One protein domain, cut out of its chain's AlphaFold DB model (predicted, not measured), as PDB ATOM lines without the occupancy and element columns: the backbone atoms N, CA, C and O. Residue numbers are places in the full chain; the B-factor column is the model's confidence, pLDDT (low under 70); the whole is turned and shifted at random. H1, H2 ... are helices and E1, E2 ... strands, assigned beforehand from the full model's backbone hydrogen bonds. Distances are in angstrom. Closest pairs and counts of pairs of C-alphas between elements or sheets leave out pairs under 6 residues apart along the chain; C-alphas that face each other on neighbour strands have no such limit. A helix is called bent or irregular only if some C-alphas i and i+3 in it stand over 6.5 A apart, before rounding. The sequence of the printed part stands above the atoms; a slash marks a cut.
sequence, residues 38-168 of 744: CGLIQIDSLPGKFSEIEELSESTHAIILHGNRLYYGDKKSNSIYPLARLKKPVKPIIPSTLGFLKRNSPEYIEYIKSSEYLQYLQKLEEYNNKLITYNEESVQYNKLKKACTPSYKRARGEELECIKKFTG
ATOM      1  N   CYS A  38     169.008 111.726 -69.793       90.06
ATOM      2  CA  CYS A  38     170.058 112.544 -70.382       90.06
ATOM      3  C   CYS A  38     171.386 111.789 -70.338       90.06
ATOM      4  O   CYS A  38     171.898 111.477 -69.259       90.06
ATOM      5  N   GLY A  39     171.924 111.483 -71.514       91.38
ATOM      6  CA  GLY A  39     173.260 110.926 -71.680       91.38
ATOM      7  C   GLY A  39     174.340 111.988 -71.554       91.38
ATOM      8  O   GLY A  39     174.110 113.157 -71.838       91.38
ATOM      9  N   LEU A  40     175.538 111.582 -71.165       95.00
ATOM     10  CA  LEU A  40     176.769 112.356 -71.211       95.00
ATOM     11  C   LEU A  40     177.703 111.644 -72.187       95.00
ATOM     12  O   LEU A  40     178.039 110.478 -71.971       95.00
ATOM     13  N   ILE A  41     178.116 112.328 -73.250       95.81
ATOM     14  CA  ILE A  41     178.984 111.754 -74.279       95.81
ATOM     15  C   ILE A  41     180.043 112.760 -74.721       95.81
ATOM     16  O   ILE A  41     179.794 113.960 -74.804       95.81
ATOM     17  N   GLN A  42     181.242 112.273 -74.999       96.56
ATOM     18  CA  GLN A  42     182.309 113.010 -75.650       96.56
ATOM     19  C   GLN A  42     182.484 112.468 -77.063       96.56
ATOM     20  O   GLN A  42     182.613 111.263 -77.249       96.56
ATOM     21  N   ILE A  43     182.518 113.370 -78.039       96.00
ATOM     22  CA  ILE A  43     182.657 113.020 -79.452       96.00
ATOM     23  C   ILE A  43     183.728 113.879 -80.119       96.00
ATOM     24  O   ILE A  43     183.948 115.035 -79.741       96.00
ATOM     25  N   ASP A  44     184.360 113.313 -81.142       95.75
ATOM     26  CA  ASP A  44     185.458 113.961 -81.864       95.75
ATOM     27  C   ASP A  44     184.968 114.906 -82.969       95.75
ATOM     28  O   ASP A  44     185.646 115.885 -83.275       95.75
ATOM     29  N   SER A  45     183.773 114.669 -83.525       94.06
ATOM     30  CA  SER A  45     183.138 115.545 -84.516       94.06
ATOM     31  C   SER A  45     181.765 116.013 -84.050       94.06
ATOM     32  O   SER A  45     180.922 115.191 -83.697       94.06
ATOM     33  N   LEU A  46     181.515 117.325 -84.080       93.06
ATOM     34  CA  LEU A  46     180.196 117.868 -83.758       93.06
ATOM     35  C   LEU A  46     179.183 117.503 -84.859       93.06
ATOM     36  O   LEU A  46     179.407 117.890 -86.007       93.06
ATOM     37  N   PRO A  47     178.063 116.843 -84.532       90.69
ATOM     38  CA  PRO A  47     177.044 116.488 -85.497       90.69
ATOM     39  C   PRO A  47     176.185 117.711 -85.804       90.69
ATOM     40  O   PRO A  47     175.983 118.585 -84.952       90.69
ATOM     41  N   GLY A  48     175.641 117.758 -87.015       91.56
ATOM     42  CA  GLY A  48     174.667 118.783 -87.387       91.56
ATOM     43  C   GLY A  48     173.297 118.533 -86.753       91.56
ATOM     44  O   GLY A  48     172.550 119.479 -86.492       91.56
ATOM     45  N   LYS A  49     172.966 117.260 -86.505       95.06
ATOM     46  CA  LYS A  49     171.654 116.792 -86.038       95.06
ATOM     47  C   LYS A  49     171.788 115.690 -84.995       95.06
ATOM     48  O   LYS A  49     172.763 114.948 -84.988       95.06
ATOM     49  N   PHE A  50     170.775 115.536 -84.143       93.50
ATOM     50  CA  PHE A  50     170.772 114.480 -83.124       93.50
ATOM     51  C   PHE A  50     170.769 113.072 -83.737       93.50
ATOM     52  O   PHE A  50     171.418 112.175 -83.216       93.50
ATOM     53  N   SER A  51     170.095 112.881 -84.873       93.44
ATOM     54  CA  SER A  51     170.027 111.598 -85.586       93.44
ATOM     55  C   SER A  51     171.400 111.042 -85.981       93.44
ATOM     56  O   SER A  51     171.552 109.838 -86.126       93.44
ATOM     57  N   GLU A  52     172.416 111.898 -86.130       93.75
ATOM     58  CA  GLU A  52     173.793 111.488 -86.456       93.75
ATOM     59  C   GLU A  52     174.524 110.841 -85.266       93.75
ATOM     60  O   GLU A  52     175.546 110.188 -85.455       93.75
ATOM     61  N   ILE A  53     174.007 111.007 -84.045       90.81
ATOM     62  CA  ILE A  53     174.537 110.390 -82.817       90.81
ATOM     63  C   ILE A  53     173.529 109.457 -82.156       90.81
ATOM     64  O   ILE A  53     173.741 109.038 -81.023       90.81
ATOM     65  N   GLU A  54     172.424 109.138 -82.829       88.19
ATOM     66  CA  GLU A  54     171.364 108.313 -82.253       88.19
ATOM     67  C   GLU A  54     171.872 106.911 -81.898       88.19
ATOM     68  O   GLU A  54     171.535 106.390 -80.843       88.19
ATOM     69  N   GLU A  55     172.764 106.342 -82.710       87.06
ATOM     70  CA  GLU A  55     173.406 105.052 -82.419       87.06
ATOM     71  C   GLU A  55     174.361 105.117 -81.218       87.06
ATOM     72  O   GLU A  55     174.609 104.110 -80.558       87.06
ATOM     73  N   LEU A  56     174.891 106.306 -80.922       85.31
ATOM     74  CA  LEU A  56     175.778 106.552 -79.786       85.31
ATOM     75  C   LEU A  56     175.013 106.955 -78.518       85.31
ATOM     76  O   LEU A  56     175.586 106.943 -77.430       85.31
ATOM     77  N   SER A  57     173.745 107.347 -78.647       78.69
ATOM     78  CA  SER A  57     172.905 107.857 -77.570       78.69
ATOM     79  C   SER A  57     171.722 106.925 -77.354       78.69
ATOM     80  O   SER A  57     170.726 106.987 -78.067       78.69
ATOM     81  N   GLU A  58     171.776 106.121 -76.292       78.31
ATOM     82  CA  GLU A  58     170.636 105.288 -75.887       78.31
ATOM     83  C   GLU A  58     169.440 106.115 -75.360       78.31
ATOM     84  O   GLU A  58     168.348 105.581 -75.166       78.31
ATOM     85  N   SER A  59     169.616 107.425 -75.135       82.69
ATOM     86  CA  SER A  59     168.600 108.334 -74.593       82.69
ATOM     87  C   SER A  59     168.027 109.326 -75.610       82.69
ATOM     88  O   SER A  59     168.596 109.593 -76.669       82.69
ATOM     89  N   THR A  60     166.895 109.938 -75.248       85.88
ATOM     90  CA  THR A  60     166.246 111.008 -76.024       85.88
ATOM     91  C   THR A  60     166.956 112.357 -75.910       85.88
ATOM     92  O   THR A  60     166.753 113.224 -76.757       85.88
ATOM     93  N   HIS A  61     167.780 112.553 -74.878       92.75
ATOM     94  CA  HIS A  61     168.553 113.777 -74.665       92.75
ATOM     95  C   HIS A  61     170.010 113.443 -74.382       92.75
ATOM     96  O   HIS A  61     170.292 112.430 -73.746       92.75
ATOM     97  N   ALA A  62     170.933 114.308 -74.795       95.06
ATOM     98  CA  ALA A  62     172.352 114.118 -74.516       95.06
ATOM     99  C   ALA A  62     173.067 115.449 -74.266       95.06
ATOM    100  O   ALA A  62     172.849 116.429 -74.975       95.06
ATOM    101  N   ILE A  63     173.961 115.467 -73.280       96.69
ATOM    102  CA  ILE A  63     175.022 116.456 -73.154       96.69
ATOM    103  C   ILE A  63     176.234 115.943 -73.909       96.69
ATOM    104  O   ILE A  63     176.774 114.881 -73.611       96.69
ATOM    105  N   ILE A  64     176.668 116.737 -74.872       96.88
ATOM    106  CA  ILE A  64     177.713 116.382 -75.813       96.88
ATOM    107  C   ILE A  64     178.913 117.285 -75.557       96.88
ATOM    108  O   ILE A  64     178.821 118.507 -75.679       96.88
ATOM    109  N   LEU A  65     180.052 116.699 -75.218       97.12
ATOM    110  CA  LEU A  65     181.328 117.392 -75.136       97.12
ATOM    111  C   LEU A  65     182.053 117.300 -76.481       97.12
ATOM    112  O   LEU A  65     182.477 116.223 -76.888       97.12
ATOM    113  N   HIS A  66     182.261 118.448 -77.124       96.94
ATOM    114  CA  HIS A  66     183.053 118.564 -78.347       96.94
ATOM    115  C   HIS A  66     183.932 119.816 -78.295       96.94
ATOM    116  O   HIS A  66     183.468 120.902 -77.936       96.94
ATOM    117  N   GLY A  67     185.220 119.688 -78.633       93.56
ATOM    118  CA  GLY A  67     186.132 120.834 -78.713       93.56
ATOM    119  C   GLY A  67     186.167 121.686 -77.436       93.56
ATOM    120  O   GLY A  67     186.168 122.915 -77.506       93.56
ATOM    121  N   ASN A  68     186.136 121.044 -76.258       94.50
ATOM    122  CA  ASN A  68     186.122 121.700 -74.943       94.50
ATOM    123  C   ASN A  68     184.829 122.488 -74.615       94.50
ATOM    124  O   ASN A  68     184.812 123.252 -73.646       94.50
ATOM    125  N   ARG A  69     183.751 122.306 -75.387       96.06
ATOM    126  CA  ARG A  69     182.440 122.943 -75.195       96.06
ATOM    127  C   ARG A  69     181.346 121.893 -75.037       96.06
ATOM    128  O   ARG A  69     181.407 120.835 -75.652       96.06
ATOM    129  N   LEU A  70     180.359 122.209 -74.207       96.88
ATOM    130  CA  LEU A  70     179.165 121.399 -74.019       96.88
ATOM    131  C   LEU A  70     178.059 121.850 -74.970       96.88
ATOM    132  O   LEU A  70     177.830 123.049 -75.157       96.88
ATOM    133  N   TYR A  71     177.357 120.878 -75.524       96.56
ATOM    134  CA  TYR A  71     176.172 121.038 -76.349       96.56
ATOM    135  C   TYR A  71     175.051 120.204 -75.742       96.56
ATOM    136  O   TYR A  71     175.310 119.194 -75.093       96.56
ATOM    137  N   TYR A  72     173.816 120.636 -75.937       96.12
ATOM    138  CA  TYR A  72     172.637 119.856 -75.606       96.12
ATOM    139  C   TYR A  72     171.996 119.371 -76.900       96.12
ATOM    140  O   TYR A  72     171.756 120.160 -77.814       96.12
ATOM    141  N   GLY A  73     171.749 118.070 -76.963       94.19
ATOM    142  CA  GLY A  73     171.049 117.401 -78.042       94.19
ATOM    143  C   GLY A  73     169.657 116.947 -77.609       94.19
ATOM    144  O   GLY A  73     169.493 116.407 -76.511       94.19
ATOM    145  N   ASP A  74     168.672 117.132 -78.486       92.56
ATOM    146  CA  ASP A  74     167.303 116.654 -78.306       92.56
ATOM    147  C   ASP A  74     166.843 115.848 -79.524       92.56
ATOM    148  O   ASP A  74     166.762 116.361 -80.645       92.56
ATOM    149  N   LYS A  75     166.522 114.574 -79.284       90.88
ATOM    150  CA  LYS A  75     166.040 113.630 -80.291       90.88
ATOM    151  C   LYS A  75     164.715 114.067 -80.911       90.88
ATOM    152  O   LYS A  75     164.539 113.920 -82.116       90.88
ATOM    153  N   LYS A  76     163.791 114.624 -80.117       86.31
ATOM    154  CA  LYS A  76     162.430 114.960 -80.572       86.31
ATOM    155  C   LYS A  76     162.443 116.120 -81.562       86.31
ATOM    156  O   LYS A  76     161.733 116.077 -82.560       86.31
ATOM    157  N   SER A  77     163.269 117.133 -81.313       89.00
ATOM    158  CA  SER A  77     163.471 118.253 -82.242       89.00
ATOM    159  C   SER A  77     164.576 118.001 -83.271       89.00
ATOM    160  O   SER A  77     164.801 118.846 -84.137       89.00
ATOM    161  N   ASN A  78     165.276 116.867 -83.171       93.56
ATOM    162  CA  ASN A  78     166.460 116.521 -83.951       93.56
ATOM    163  C   ASN A  78     167.517 117.646 -83.997       93.56
ATOM    164  O   ASN A  78     168.130 117.905 -85.035       93.56
ATOM    165  N   SER A  79     167.707 118.351 -82.879       94.00
ATOM    166  CA  SER A  79     168.546 119.551 -82.812       94.00
ATOM    167  C   SER A  79     169.672 119.410 -81.795       94.00
ATOM    168  O   SER A  79     169.535 118.745 -80.769       94.00
ATOM    169  N   ILE A  80     170.800 120.056 -82.094       95.06
ATOM    170  CA  ILE A  80     171.951 120.187 -81.200       95.06
ATOM    171  C   ILE A  80     172.260 121.675 -81.075       95.06
ATOM    172  O   ILE A  80     172.451 122.361 -82.079       95.06
ATOM    173  N   TYR A  81     172.313 122.189 -79.849       94.75
ATOM    174  CA  TYR A  81     172.638 123.590 -79.594       94.75
ATOM    175  C   TYR A  81     173.693 123.740 -78.495       94.75
ATOM    176  O   TYR A  81     173.758 122.928 -77.571       94.75
ATOM    177  N   PRO A  82     174.562 124.764 -78.574       95.12
ATOM    178  CA  PRO A  82     175.595 124.976 -77.570       95.12
ATOM    179  C   PRO A  82     174.965 125.331 -76.221       95.12
ATOM    180  O   PRO A  82     174.128 126.230 -76.132       95.12
ATOM    181  N   LEU A  83     175.415 124.671 -75.153       92.88
ATOM    182  CA  LEU A  83     175.093 125.093 -73.794       92.88
ATOM    183  C   LEU A  83     175.860 126.379 -73.511       92.88
ATOM    184  O   LEU A  83     177.097 126.401 -73.553       92.88
ATOM    185  N   ALA A  84     175.116 127.460 -73.276       83.31
ATOM    186  CA  ALA A  84     175.674 128.789 -73.107       83.31
ATOM    187  C   ALA A  84     176.730 128.784 -71.995       83.31
ATOM    188  O   ALA A  84     176.430 128.595 -70.819       83.31
ATOM    189  N   ARG A  85     177.993 129.016 -72.367       78.12
ATOM    190  CA  ARG A  85     179.025 129.340 -71.387       78.12
ATOM    191  C   ARG A  85     178.728 130.749 -70.900       78.12
ATOM    192  O   ARG A  85     178.739 131.677 -71.716       78.12
ATOM    193  N   LEU A  86     178.480 130.915 -69.602       79.38
ATOM    194  CA  LEU A  86     178.334 132.253 -69.046       79.38
ATOM    195  C   LEU A  86     179.537 133.110 -69.442       79.38
ATOM    196  O   LEU A  86     180.692 132.671 -69.396       79.38
ATOM    197  N   LYS A  87     179.265 134.350 -69.835       89.12
ATOM    198  CA  LYS A  87     180.316 135.348 -70.010       89.12
ATOM    199  C   LYS A  87     180.689 135.861 -68.628       89.12
ATOM    200  O   LYS A  87     179.807 136.218 -67.850       89.12
ATOM    201  N   LYS A  88     181.988 135.903 -68.330       91.38
ATOM    202  CA  LYS A  88     182.475 136.521 -67.095       91.38
ATOM    203  C   LYS A  88     181.940 137.959 -67.039       91.38
ATOM    204  O   LYS A  88     182.118 138.676 -68.030       91.38
ATOM    205  N   PRO A  89     181.276 138.380 -65.948       91.50
ATOM    206  CA  PRO A  89     180.763 139.738 -65.857       91.50
ATOM    207  C   PRO A  89     181.925 140.733 -65.937       91.50
ATOM    208  O   PRO A  89     183.046 140.444 -65.508       91.50
ATOM    209  N   VAL A  90     181.667 141.900 -66.522       94.88
ATOM    210  CA  VAL A  90     182.662 142.970 -66.640       94.88
ATOM    211  C   VAL A  90     182.583 143.823 -65.383       94.88
ATOM    212  O   VAL A  90     181.506 144.298 -65.028       94.88
ATOM    213  N   LYS A  91     183.716 143.998 -64.699       94.75
ATOM    214  CA  LYS A  91     183.779 144.827 -63.493       94.75
ATOM    215  C   LYS A  91     183.427 146.273 -63.857       94.75
ATOM    216  O   LYS A  91     184.010 146.783 -64.817       94.75
ATOM    217  N   PRO A  92     182.511 146.937 -63.128       93.12
ATOM    218  CA  PRO A  92     182.198 148.331 -63.393       93.12
ATOM    219  C   PRO A  92     183.460 149.175 -63.231       93.12
ATOM    220  O   PRO A  92     184.268 148.961 -62.322       93.12
ATOM    221  N   ILE A  93     183.636 150.113 -64.156       93.88
ATOM    222  CA  ILE A  93     184.773 151.027 -64.152       93.88
ATOM    223  C   ILE A  93     184.558 152.016 -63.010       93.88
ATOM    224  O   ILE A  93     183.470 152.571 -62.857       93.88
ATOM    225  N   ILE A  94     185.595 152.205 -62.197       91.56
ATOM    226  CA  ILE A  94     185.590 153.208 -61.133       91.56
ATOM    227  C   ILE A  94     185.437 154.586 -61.797       91.56
ATOM    228  O   ILE A  94     186.213 154.871 -62.716       91.56
ATOM    229  N   PRO A  95     184.482 155.433 -61.368       90.38
ATOM    230  CA  PRO A  95     184.342 156.779 -61.909       90.38
ATOM    231  C   PRO A  95     185.672 157.530 -61.848       90.38
ATOM    232  O   PRO A  95     186.347 157.525 -60.815       90.38
ATOM    233  N   SER A  96     186.067 158.154 -62.957       87.12
ATOM    234  CA  SER A  96     187.368 158.825 -63.087       87.12
ATOM    235  C   SER A  96     187.560 159.921 -62.037       87.12
ATOM    236  O   SER A  96     188.656 160.077 -61.506       87.12
ATOM    237  N   THR A  97     186.478 160.604 -61.671       83.56
ATOM    238  CA  THR A  97     186.370 161.592 -60.588       83.56
ATOM    239  C   THR A  97     186.870 161.069 -59.239       83.56
ATOM    240  O   THR A  97     187.582 161.787 -58.542       83.56
ATOM    241  N   LEU A  98     186.605 159.804 -58.893       83.19
ATOM    242  CA  LEU A  98     187.069 159.202 -57.636       83.19
ATOM    243  C   LEU A  98     188.599 159.037 -57.598       83.19
ATOM    244  O   LEU A  98     189.196 159.086 -56.525       83.19
ATOM    245  N   GLY A  99     189.241 158.854 -58.756       79.88
ATOM    246  CA  GLY A  99     190.690 158.650 -58.861       79.88
ATOM    247  C   GLY A  99     191.529 159.894 -58.550       79.88
ATOM    248  O   GLY A  99     192.697 159.757 -58.193       79.88
ATOM    249  N   PHE A 100     190.942 161.090 -58.650       83.62
ATOM    250  CA  PHE A 100     191.631 162.367 -58.420       83.62
ATOM    251  C   PHE A 100     191.401 162.951 -57.018       83.62
ATOM    252  O   PHE A 100     192.089 163.893 -56.626       83.62
ATOM    253  N   LEU A 101     190.458 162.402 -56.249       84.06
ATOM    254  CA  LEU A 101     190.107 162.913 -54.926       84.06
ATOM    255  C   LEU A 101     191.008 162.306 -53.845       84.06
ATOM    256  O   LEU A 101     191.138 161.086 -53.716       84.06
ATOM    257  N   LYS A 102     191.630 163.164 -53.030       83.69
ATOM    258  CA  LYS A 102     192.454 162.718 -51.900       83.69
ATOM    259  C   LYS A 102     191.537 162.108 -50.839       83.69
ATOM    260  O   LYS A 102     190.570 162.730 -50.409       83.69
ATOM    261  N   ARG A 103     191.845 160.886 -50.398       85.38
ATOM    262  CA  ARG A 103     191.064 160.181 -49.369       85.38
ATOM    263  C   ARG A 103     190.902 161.082 -48.134       85.38
ATOM    264  O   ARG A 103     191.899 161.599 -47.635       85.38
ATOM    265  N   ASN A 104     189.665 161.248 -47.661       85.94
ATOM    266  CA  ASN A 104     189.254 162.125 -46.547       85.94
ATOM    267  C   ASN A 104     189.233 163.638 -46.832       85.94
ATOM    268  O   ASN A 104     189.082 164.414 -45.889       85.94
ATOM    269  N   SER A 105     189.358 164.084 -48.085       88.69
ATOM    270  CA  SER A 105     189.067 165.485 -48.404       88.69
ATOM    271  C   SER A 105     187.554 165.768 -48.311       88.69
ATOM    272  O   SER A 105     186.752 164.841 -48.479       88.69
ATOM    273  N   PRO A 106     187.125 167.014 -48.039       87.56
ATOM    274  CA  PRO A 106     185.708 167.385 -48.052       87.56
ATOM    275  C   PRO A 106     185.014 167.005 -49.368       87.56
ATOM    276  O   PRO A 106     183.918 166.448 -49.352       87.56
ATOM    277  N   GLU A 107     185.705 167.192 -50.492       87.19
ATOM    278  CA  GLU A 107     185.230 166.856 -51.836       87.19
ATOM    279  C   GLU A 107     185.076 165.341 -52.018       87.19
ATOM    280  O   GLU A 107     184.130 164.888 -52.654       87.19
ATOM    281  N   TYR A 108     185.955 164.531 -51.413       88.38
ATOM    282  CA  TYR A 108     185.790 163.077 -51.364       88.38
ATOM    283  C   TYR A 108     184.533 162.684 -50.578       88.38
ATOM    284  O   TYR A 108     183.772 161.831 -51.029       88.38
ATOM    285  N   ILE A 109     184.296 163.307 -49.416       86.50
ATOM    286  CA  ILE A 109     183.132 163.020 -48.559       86.50
ATOM    287  C   ILE A 109     181.819 163.423 -49.243       86.50
ATOM    288  O   ILE A 109     180.804 162.743 -49.088       86.50
ATOM    289  N   GLU A 110     181.823 164.515 -50.000       87.44
ATOM    290  CA  GLU A 110     180.669 164.947 -50.783       87.44
ATOM    291  C   GLU A 110     180.455 164.044 -52.004       87.44
ATOM    292  O   GLU A 110     179.338 163.590 -52.259       87.44
ATOM    293  N   TYR A 111     181.534 163.666 -52.695       87.12
ATOM    294  CA  TYR A 111     181.467 162.786 -53.857       87.12
ATOM    295  C   TYR A 111     180.944 161.384 -53.518       87.12
ATOM    296  O   TYR A 111     180.129 160.845 -54.264       87.12
ATOM    297  N   ILE A 112     181.319 160.795 -52.377       89.69
ATOM    298  CA  ILE A 112     180.765 159.489 -51.963       89.69
ATOM    299  C   ILE A 112     179.265 159.543 -51.622       89.69
ATOM    300  O   ILE A 112     178.630 158.498 -51.510       89.69
ATOM    301  N   LYS A 113     178.688 160.738 -51.456       91.44
ATOM    302  CA  LYS A 113     177.237 160.941 -51.309       91.44
ATOM    303  C   LYS A 113     176.553 161.265 -52.638       91.44
ATOM    304  O   LYS A 113     175.327 161.349 -52.681       91.44
ATOM    305  N   SER A 114     177.319 161.462 -53.710       92.44
ATOM    306  CA  SER A 114     176.776 161.789 -55.024       92.44
ATOM    307  C   SER A 114     175.963 160.627 -55.600       92.44
ATOM    308  O   SER A 114     176.265 159.449 -55.385       92.44
ATOM    309  N   SER A 115     174.948 160.970 -56.394       92.12
ATOM    310  CA  SER A 115     174.147 159.995 -57.145       92.12
ATOM    311  C   SER A 115     175.020 159.115 -58.053       92.12
ATOM    312  O   SER A 115     174.786 157.914 -58.164       92.12
ATOM    313  N   GLU A 116     176.083 159.679 -58.637       92.25
ATOM    314  CA  GLU A 116     177.030 158.951 -59.492       92.25
ATOM    315  C   GLU A 116     177.764 157.836 -58.729       92.25
ATOM    316  O   GLU A 116     177.828 156.694 -59.196       92.25
ATOM    317  N   TYR A 117     178.271 158.129 -57.528       90.00
ATOM    318  CA  TYR A 117     178.941 157.124 -56.700       90.00
ATOM    319  C   TYR A 117     177.969 156.050 -56.192       90.00
ATOM    320  O   TYR A 117     178.309 154.865 -56.200       90.00
ATOM    321  N   LEU A 118     176.742 156.430 -55.820       89.75
ATOM    322  CA  LEU A 118     175.702 155.473 -55.426       89.75
ATOM    323  C   LEU A 118     175.317 154.531 -56.580       89.75
ATOM    324  O   LEU A 118     175.219 153.323 -56.371       89.75
ATOM    325  N   GLN A 119     175.186 155.043 -57.809       93.38
ATOM    326  CA  GLN A 119     174.968 154.212 -58.999       93.38
ATOM    327  C   GLN A 119     176.146 153.266 -59.271       93.38
ATOM    328  O   GLN A 119     175.940 152.121 -59.679       93.38
ATOM    329  N   TYR A 120     177.388 153.711 -59.048       93.56
ATOM    330  CA  TYR A 120     178.559 152.836 -59.137       93.56
ATOM    331  C   TYR A 120     178.510 151.712 -58.090       93.56
ATOM    332  O   TYR A 120     178.767 150.561 -58.444       93.56
ATOM    333  N   LEU A 121     178.142 152.007 -56.837       92.06
ATOM    334  CA  LEU A 121     178.000 150.991 -55.788       92.06
ATOM    335  C   LEU A 121     176.923 149.956 -56.132       92.06
ATOM    336  O   LEU A 121     177.190 148.764 -56.012       92.06
ATOM    337  N   GLN A 122     175.766 150.387 -56.641       93.25
ATOM    338  CA  GLN A 122     174.716 149.474 -57.113       93.25
ATOM    339  C   GLN A 122     175.215 148.572 -58.250       93.25
ATOM    340  O   GLN A 122     175.048 147.355 -58.201       93.25
ATOM    341  N   LYS A 123     175.910 149.138 -59.249       95.19
ATOM    342  CA  LYS A 123     176.524 148.354 -60.338       95.19
ATOM    343  C   LYS A 123     177.605 147.397 -59.831       95.19
ATOM    344  O   LYS A 123     177.794 146.327 -60.407       95.19
ATOM    345  N   LEU A 124     178.344 147.776 -58.788       93.69
ATOM    346  CA  LEU A 124     179.375 146.940 -58.172       93.69
ATOM    347  C   LEU A 124     178.763 145.772 -57.398       93.69
ATOM    348  O   LEU A 124     179.268 144.655 -57.497       93.69
ATOM    349  N   GLU A 125     177.676 146.011 -56.672       92.12
ATOM    350  CA  GLU A 125     176.895 144.973 -56.004       92.12
ATOM    351  C   GLU A 125     176.292 143.997 -57.024       92.12
ATOM    352  O   GLU A 125     176.506 142.789 -56.922       92.12
ATOM    353  N   GLU A 126     175.661 144.512 -58.085       92.69
ATOM    354  CA  GLU A 126     175.143 143.699 -59.190       92.69
ATOM    355  C   GLU A 126     176.257 142.873 -59.860       92.69
ATOM    356  O   GLU A 126     176.077 141.687 -60.144       92.69
ATOM    357  N   TYR A 127     177.437 143.467 -60.078       94.31
ATOM    358  CA  TYR A 127     178.612 142.758 -60.584       94.31
ATOM    359  C   TYR A 127     179.071 141.641 -59.643       94.31
ATOM    360  O   TYR A 127     179.361 140.545 -60.119       94.31
ATOM    361  N   ASN A 128     179.143 141.894 -58.334       92.81
ATOM    362  CA  ASN A 128     179.571 140.895 -57.355       92.81
ATOM    363  C   ASN A 128     178.589 139.719 -57.309       92.81
ATOM    364  O   ASN A 128     179.029 138.572 -57.362       92.81
ATOM    365  N   ASN A 129     177.282 139.993 -57.324       89.31
ATOM    366  CA  ASN A 129     176.248 138.959 -57.388       89.31
ATOM    367  C   ASN A 129     176.379 138.132 -58.677       89.31
ATOM    368  O   ASN A 129     176.489 136.908 -58.619       89.31
ATOM    369  N   LYS A 130     176.513 138.792 -59.839       91.56
ATOM    370  CA  LYS A 130     176.761 138.111 -61.123       91.56
ATOM    371  C   LYS A 130     178.063 137.308 -61.128       91.56
ATOM    372  O   LYS A 130     178.139 136.276 -61.792       91.56
ATOM    373  N   LEU A 131     179.103 137.769 -60.432       92.62
ATOM    374  CA  LEU A 131     180.395 137.086 -60.357       92.62
ATOM    375  C   LEU A 131     180.315 135.820 -59.501       92.62
ATOM    376  O   LEU A 131     180.917 134.813 -59.874       92.62
ATOM    377  N   ILE A 132     179.572 135.855 -58.392       90.06
ATOM    378  CA  ILE A 132     179.303 134.678 -57.555       90.06
ATOM    379  C   ILE A 132     178.567 133.621 -58.385       90.06
ATOM    380  O   ILE A 132     179.092 132.518 -58.546       90.06
ATOM    381  N   THR A 133     177.453 133.989 -59.030       87.69
ATOM    382  CA  THR A 133     176.699 133.082 -59.916       87.69
ATOM    383  C   THR A 133     177.572 132.537 -61.047       87.69
ATOM    384  O   THR A 133     177.566 131.336 -61.317       87.69
ATOM    385  N   TYR A 134     178.394 133.393 -61.671       92.31
ATOM    386  CA  TYR A 134     179.348 132.977 -62.702       92.31
ATOM    387  C   TYR A 134     180.344 131.930 -62.202       92.31
ATOM    388  O   TYR A 134     180.617 130.956 -62.905       92.31
ATOM    389  N   ASN A 135     180.905 132.118 -61.007       91.56
ATOM    390  CA  ASN A 135     181.875 131.184 -60.447       91.56
ATOM    391  C   ASN A 135     181.223 129.833 -60.131       91.56
ATOM    392  O   ASN A 135     181.783 128.798 -60.493       91.56
ATOM    393  N   GLU A 136     180.033 129.834 -59.531       89.81
ATOM    394  CA  GLU A 136     179.273 128.615 -59.229       89.81
ATOM    395  C   GLU A 136     178.911 127.833 -60.496       89.81
ATOM    396  O   GLU A 136     179.185 126.636 -60.604       89.81
ATOM    397  N   GLU A 137     178.357 128.514 -61.501       90.62
ATOM    398  CA  GLU A 137     178.008 127.896 -62.782       90.62
ATOM    399  C   GLU A 137     179.240 127.436 -63.556       90.62
ATOM    400  O   GLU A 137     179.220 126.370 -64.162       90.62
ATOM    401  N   SER A 138     180.348 128.175 -63.507       92.38
ATOM    402  CA  SER A 138     181.610 127.743 -64.115       92.38
ATOM    403  C   SER A 138     182.120 126.444 -63.479       92.38
ATOM    404  O   SER A 138     182.581 125.545 -64.189       92.38
ATOM    405  N   VAL A 139     182.009 126.294 -62.155       93.81
ATOM    406  CA  VAL A 139     182.356 125.041 -61.462       93.81
ATOM    407  C   VAL A 139     181.446 123.902 -61.927       93.81
ATOM    408  O   VAL A 139     181.955 122.841 -62.292       93.81
ATOM    409  N   GLN A 140     180.132 124.122 -61.985       92.69
ATOM    410  CA  GLN A 140     179.155 123.123 -62.440       92.69
ATOM    411  C   GLN A 140     179.358 122.724 -63.910       92.69
ATOM    412  O   GLN A 140     179.381 121.538 -64.236       92.69
ATOM    413  N   TYR A 141     179.610 123.692 -64.794       94.69
ATOM    414  CA  TYR A 141     179.916 123.455 -66.207       94.69
ATOM    415  C   TYR A 141     181.174 122.594 -66.365       94.69
ATOM    416  O   TYR A 141     181.204 121.637 -67.139       94.69
ATOM    417  N   ASN A 142     182.223 122.894 -65.592       94.69
ATOM    418  CA  ASN A 142     183.461 122.118 -65.609       94.69
ATOM    419  C   ASN A 142     183.289 120.716 -65.005       94.69
ATOM    420  O   ASN A 142     183.906 119.776 -65.506       94.69
ATOM    421  N   LYS A 143     182.460 120.555 -63.963       94.88
ATOM    422  CA  LYS A 143     182.081 119.235 -63.432       94.88
ATOM    423  C   LYS A 143     181.394 118.397 -64.512       94.88
ATOM    424  O   LYS A 143     181.846 117.289 -64.786       94.88
ATOM    425  N   LEU A 144     180.382 118.952 -65.183       95.31
ATOM    426  CA  LEU A 144     179.633 118.263 -66.240       95.31
ATOM    427  C   LEU A 144     180.536 117.869 -67.420       95.31
ATOM    428  O   LEU A 144     180.452 116.763 -67.946       95.31
ATOM    429  N   LYS A 145     181.484 118.739 -67.770       95.81
ATOM    430  CA  LYS A 145     182.516 118.450 -68.767       95.81
ATOM    431  C   LYS A 145     183.430 117.291 -68.381       95.81
ATOM    432  O   LYS A 145     183.741 116.472 -69.234       95.81
ATOM    433  N   LYS A 146     183.855 117.207 -67.118       96.25
ATOM    434  CA  LYS A 146     184.653 116.073 -66.619       96.25
ATOM    435  C   LYS A 146     183.849 114.771 -66.547       96.25
ATOM    436  O   LYS A 146     184.445 113.704 -66.547       96.25
ATOM    437  N   ALA A 147     182.523 114.867 -66.456       96.06
ATOM    438  CA  ALA A 147     181.632 113.719 -66.365       96.06
ATOM    439  C   ALA A 147     181.310 113.066 -67.722       96.06
ATOM    440  O   ALA A 147     180.869 111.916 -67.721       96.06
ATOM    441  N   CYS A 148     181.521 113.773 -68.841       95.81
ATOM    442  CA  CYS A 148     181.340 113.238 -70.191       95.81
ATOM    443  C   CYS A 148     182.426 112.206 -70.519       95.81
ATOM    444  O   CYS A 148     183.604 112.431 -70.243       95.81
ATOM    445  N   THR A 149     182.027 111.090 -71.126       94.62
ATOM    446  CA  THR A 149     182.910 109.973 -71.490       94.62
ATOM    447  C   THR A 149     182.825 109.674 -72.987       94.62
ATOM    448  O   THR A 149     181.800 109.979 -73.590       94.62
ATOM    449  N   PRO A 150     183.853 109.061 -73.609       94.25
ATOM    450  CA  PRO A 150     183.790 108.673 -75.025       94.25
ATOM    451  C   PRO A 150     182.641 107.706 -75.347       94.25
ATOM    452  O   PRO A 150     182.107 107.715 -76.449       94.25
ATOM    453  N   SER A 151     182.242 106.880 -74.378       91.38
ATOM    454  CA  SER A 151     181.039 106.049 -74.448       91.38
ATOM    455  C   SER A 151     179.855 106.738 -73.776       91.38
ATOM    456  O   SER A 151     180.047 107.526 -72.847       91.38
ATOM    457  N   TYR A 152     178.635 106.377 -74.176       88.69
ATOM    458  CA  TYR A 152     177.417 106.802 -73.492       88.69
ATOM    459  C   TYR A 152     177.493 106.520 -71.987       88.69
ATOM    460  O   TYR A 152     177.773 105.399 -71.553       88.69
ATOM    461  N   LYS A 153     177.224 107.550 -71.187       90.69
ATOM    462  CA  LYS A 153     177.042 107.442 -69.741       90.69
ATOM    463  C   LYS A 153     175.787 108.203 -69.343       90.69
ATOM    464  O   LYS A 153     175.689 109.399 -69.581       90.69
ATOM    465  N   ARG A 154     174.847 107.545 -68.673       88.38
ATOM    466  CA  ARG A 154     173.663 108.214 -68.115       88.38
ATOM    467  C   ARG A 154     174.064 109.212 -67.021       88.38
ATOM    468  O   ARG A 154     174.820 108.848 -66.118       88.38
ATOM    469  N   ALA A 155     173.530 110.432 -67.073       90.56
ATOM    470  CA  ALA A 155     173.730 111.431 -66.024       90.56
ATOM    471  C   ALA A 155     173.040 111.012 -64.710       90.56
ATOM    472  O   ALA A 155     171.901 110.538 -64.731       90.56
ATOM    473  N   ARG A 156     173.705 111.194 -63.560       88.75
ATOM    474  CA  ARG A 156     173.175 110.847 -62.223       88.75
ATOM    475  C   ARG A 156     173.512 111.898 -61.157       88.75
ATOM    476  O   ARG A 156     174.481 112.644 -61.290       88.75
ATOM    477  N   GLY A 157     172.727 111.957 -60.075       86.56
ATOM    478  CA  GLY A 157     173.007 112.822 -58.920       86.56
ATOM    479  C   GLY A 157     173.212 114.305 -59.276       86.56
ATOM    480  O   GLY A 157     172.355 114.917 -59.913       86.56
ATOM    481  N   GLU A 158     174.360 114.873 -58.879       87.31
ATOM    482  CA  GLU A 158     174.735 116.276 -59.148       87.31
ATOM    483  C   GLU A 158     174.781 116.619 -60.650       87.31
ATOM    484  O   GLU A 158     174.582 117.774 -61.028       87.31
ATOM    485  N   GLU A 159     175.035 115.638 -61.526       92.88
ATOM    486  CA  GLU A 159     175.106 115.857 -62.976       92.88
ATOM    487  C   GLU A 159     173.739 116.299 -63.517       92.88
ATOM    488  O   GLU A 159     173.660 117.250 -64.291       92.88
ATOM    489  N   LEU A 160     172.654 115.671 -63.049       89.12
ATOM    490  CA  LEU A 160     171.281 116.013 -63.439       89.12
ATOM    491  C   LEU A 160     170.870 117.396 -62.932       89.12
ATOM    492  O   LEU A 160     170.161 118.116 -63.629       89.12
ATOM    493  N   GLU A 161     171.332 117.787 -61.745       85.06
ATOM    494  CA  GLU A 161     171.090 119.126 -61.195       85.06
ATOM    495  C   GLU A 161     171.814 120.197 -62.019       85.06
ATOM    496  O   GLU A 161     171.219 121.220 -62.364       85.06
ATOM    497  N   CYS A 162     173.057 119.925 -62.436       90.06
ATOM    498  CA  CYS A 162     173.788 120.791 -63.362       90.06
ATOM    499  C   CYS A 162     173.049 120.912 -64.702       90.06
ATOM    500  O   CYS A 162     172.856 122.017 -65.208       90.06
ATOM    501  N   ILE A 163     172.591 119.789 -65.263       91.44
ATOM    502  CA  ILE A 163     171.828 119.781 -66.514       91.44
ATOM    503  C   ILE A 163     170.525 120.574 -66.359       91.44
ATOM    504  O   ILE A 163     170.237 121.408 -67.219       91.44
ATOM    505  N   LYS A 164     169.767 120.380 -65.267       86.81
ATOM    506  CA  LYS A 164     168.537 121.139 -64.977       86.81
ATOM    507  C   LYS A 164     168.813 122.634 -64.955       86.81
ATOM    508  O   LYS A 164     168.044 123.389 -65.542       86.81
ATOM    509  N   LYS A 165     169.917 123.061 -64.342       86.19
ATOM    510  CA  LYS A 165     170.291 124.478 -64.288       86.19
ATOM    511  C   LYS A 165     170.572 125.062 -65.674       86.19
ATOM    512  O   LYS A 165     170.035 126.115 -65.999       86.19
ATOM    513  N   PHE A 166     171.355 124.377 -66.512       89.00
ATOM    514  CA  PHE A 166     171.730 124.912 -67.829       89.00
ATOM    515  C   PHE A 166     170.643 124.784 -68.899       89.00
ATOM    516  O   PHE A 166     170.563 125.613 -69.802       89.00
ATOM    517  N   THR A 167     169.827 123.733 -68.837       87.62
ATOM    518  CA  THR A 167     168.778 123.468 -69.836       87.62
ATOM    519  C   THR A 167     167.412 123.989 -69.398       87.62
ATOM    520  O   THR A 167     166.500 124.103 -70.212       87.62
ATOM    521  N   GLY A 168     167.243 124.266 -68.104       81.00
ATOM    522  CA  GLY A 168     165.951 124.490 -67.465       81.00
ATOM    523  C   GLY A 168     165.125 123.212 -67.273       81.00
ATOM    524  O   GLY A 168     164.104 123.265 -66.585       81.00
TER     525      GLY A 168
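Overview. This is residues 38 to 168 of the 744 residues of an uncharacterized protein of Legionella sp. PC997 (UniProt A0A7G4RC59). This is a long rod with a small head at one end: a four-stranded sheet with helix H1 on one face, and helix H5 and the last turns of the very long helix H4 on the other. An extended link, residues 83 to 95, leads from the head toward the far end, where the short helices H2 and H3 lie, and H4 returns along the rod to the sheet. The 131 printed residues hold five named helices and four named strands, in the order E1 H1 E2 E3 E4 H2 H3 H4 H5. The sheet, E1 E2 E3 E4 across, is mixed, and so is the class, helices and strands. The whole is extended, with a radius of gyration of the C-alphas of 22.3 A and spans of 72 by 28 by 23 A.

Along the chain. Find C-alpha 38 at (170.058, 112.544, -70.382), where E1 begins and runs to residue 42. H1 is residues 50 to 56, irregular, with C-alphas 52 and 55 7.6 A apart. E2 is residues 61 to 66, 15.7 A long, E3 residues 69 to 74, 16.7 A, and E4 residues 79 to 82. Beyond the link come H2, residues 96 to 100, and H3, residues 106 to 111. Look for C-alpha 115 at (174.147, 159.995, -57.145); from there H4 runs 47.8 A to residue 147. H5, residues 158 to 167, ends at C-alpha 167, (168.778, 123.468, -69.836).

Arrangement. Start at edge strand E1, parallel to E2 with N 39 and O 61 2.9 A apart; E1, H1 and E2 form a strand-helix-strand unit, two parallel strands joined through a helix, with a right-handed crossover. E2, E3 and E4 form a meander, each strand the antiparallel neighbour of the one before, with N 64 and O 71 2.8 A apart and N 72 and O 81 2.8 A apart. H1 is on the sheet at a height of 9.2 A, on the opposite face from H4 and H5. H4 is over E2, across the strands at 85 degrees on the local plane. H4 touches H5 with residues 140 to 147 alone, closest at the C-alphas of Gln 140 and Cys 162, 5.9 A, at a steep tilt of 54 degrees, opposite ways. H2 and H3 are close but not clearly touching, the closest C-alphas, of Leu 98 and Tyr 108, being 7.5 A apart. Every O i to N i+4 pair is within hydrogen-bond range in H3, H4 and H5; H1 has 1 of 3, with 3 of 4 O i to N i+3 pairs, and H2 0 of 1, with 2 of 2.

Size, cuts and confidence. The farthest C-alphas, of Glu 55 and Pro 106, are 72.2 A apart. The printed part has no cut, and the link from E4 to H2 is long. No printed residue has a pLDDT under 70.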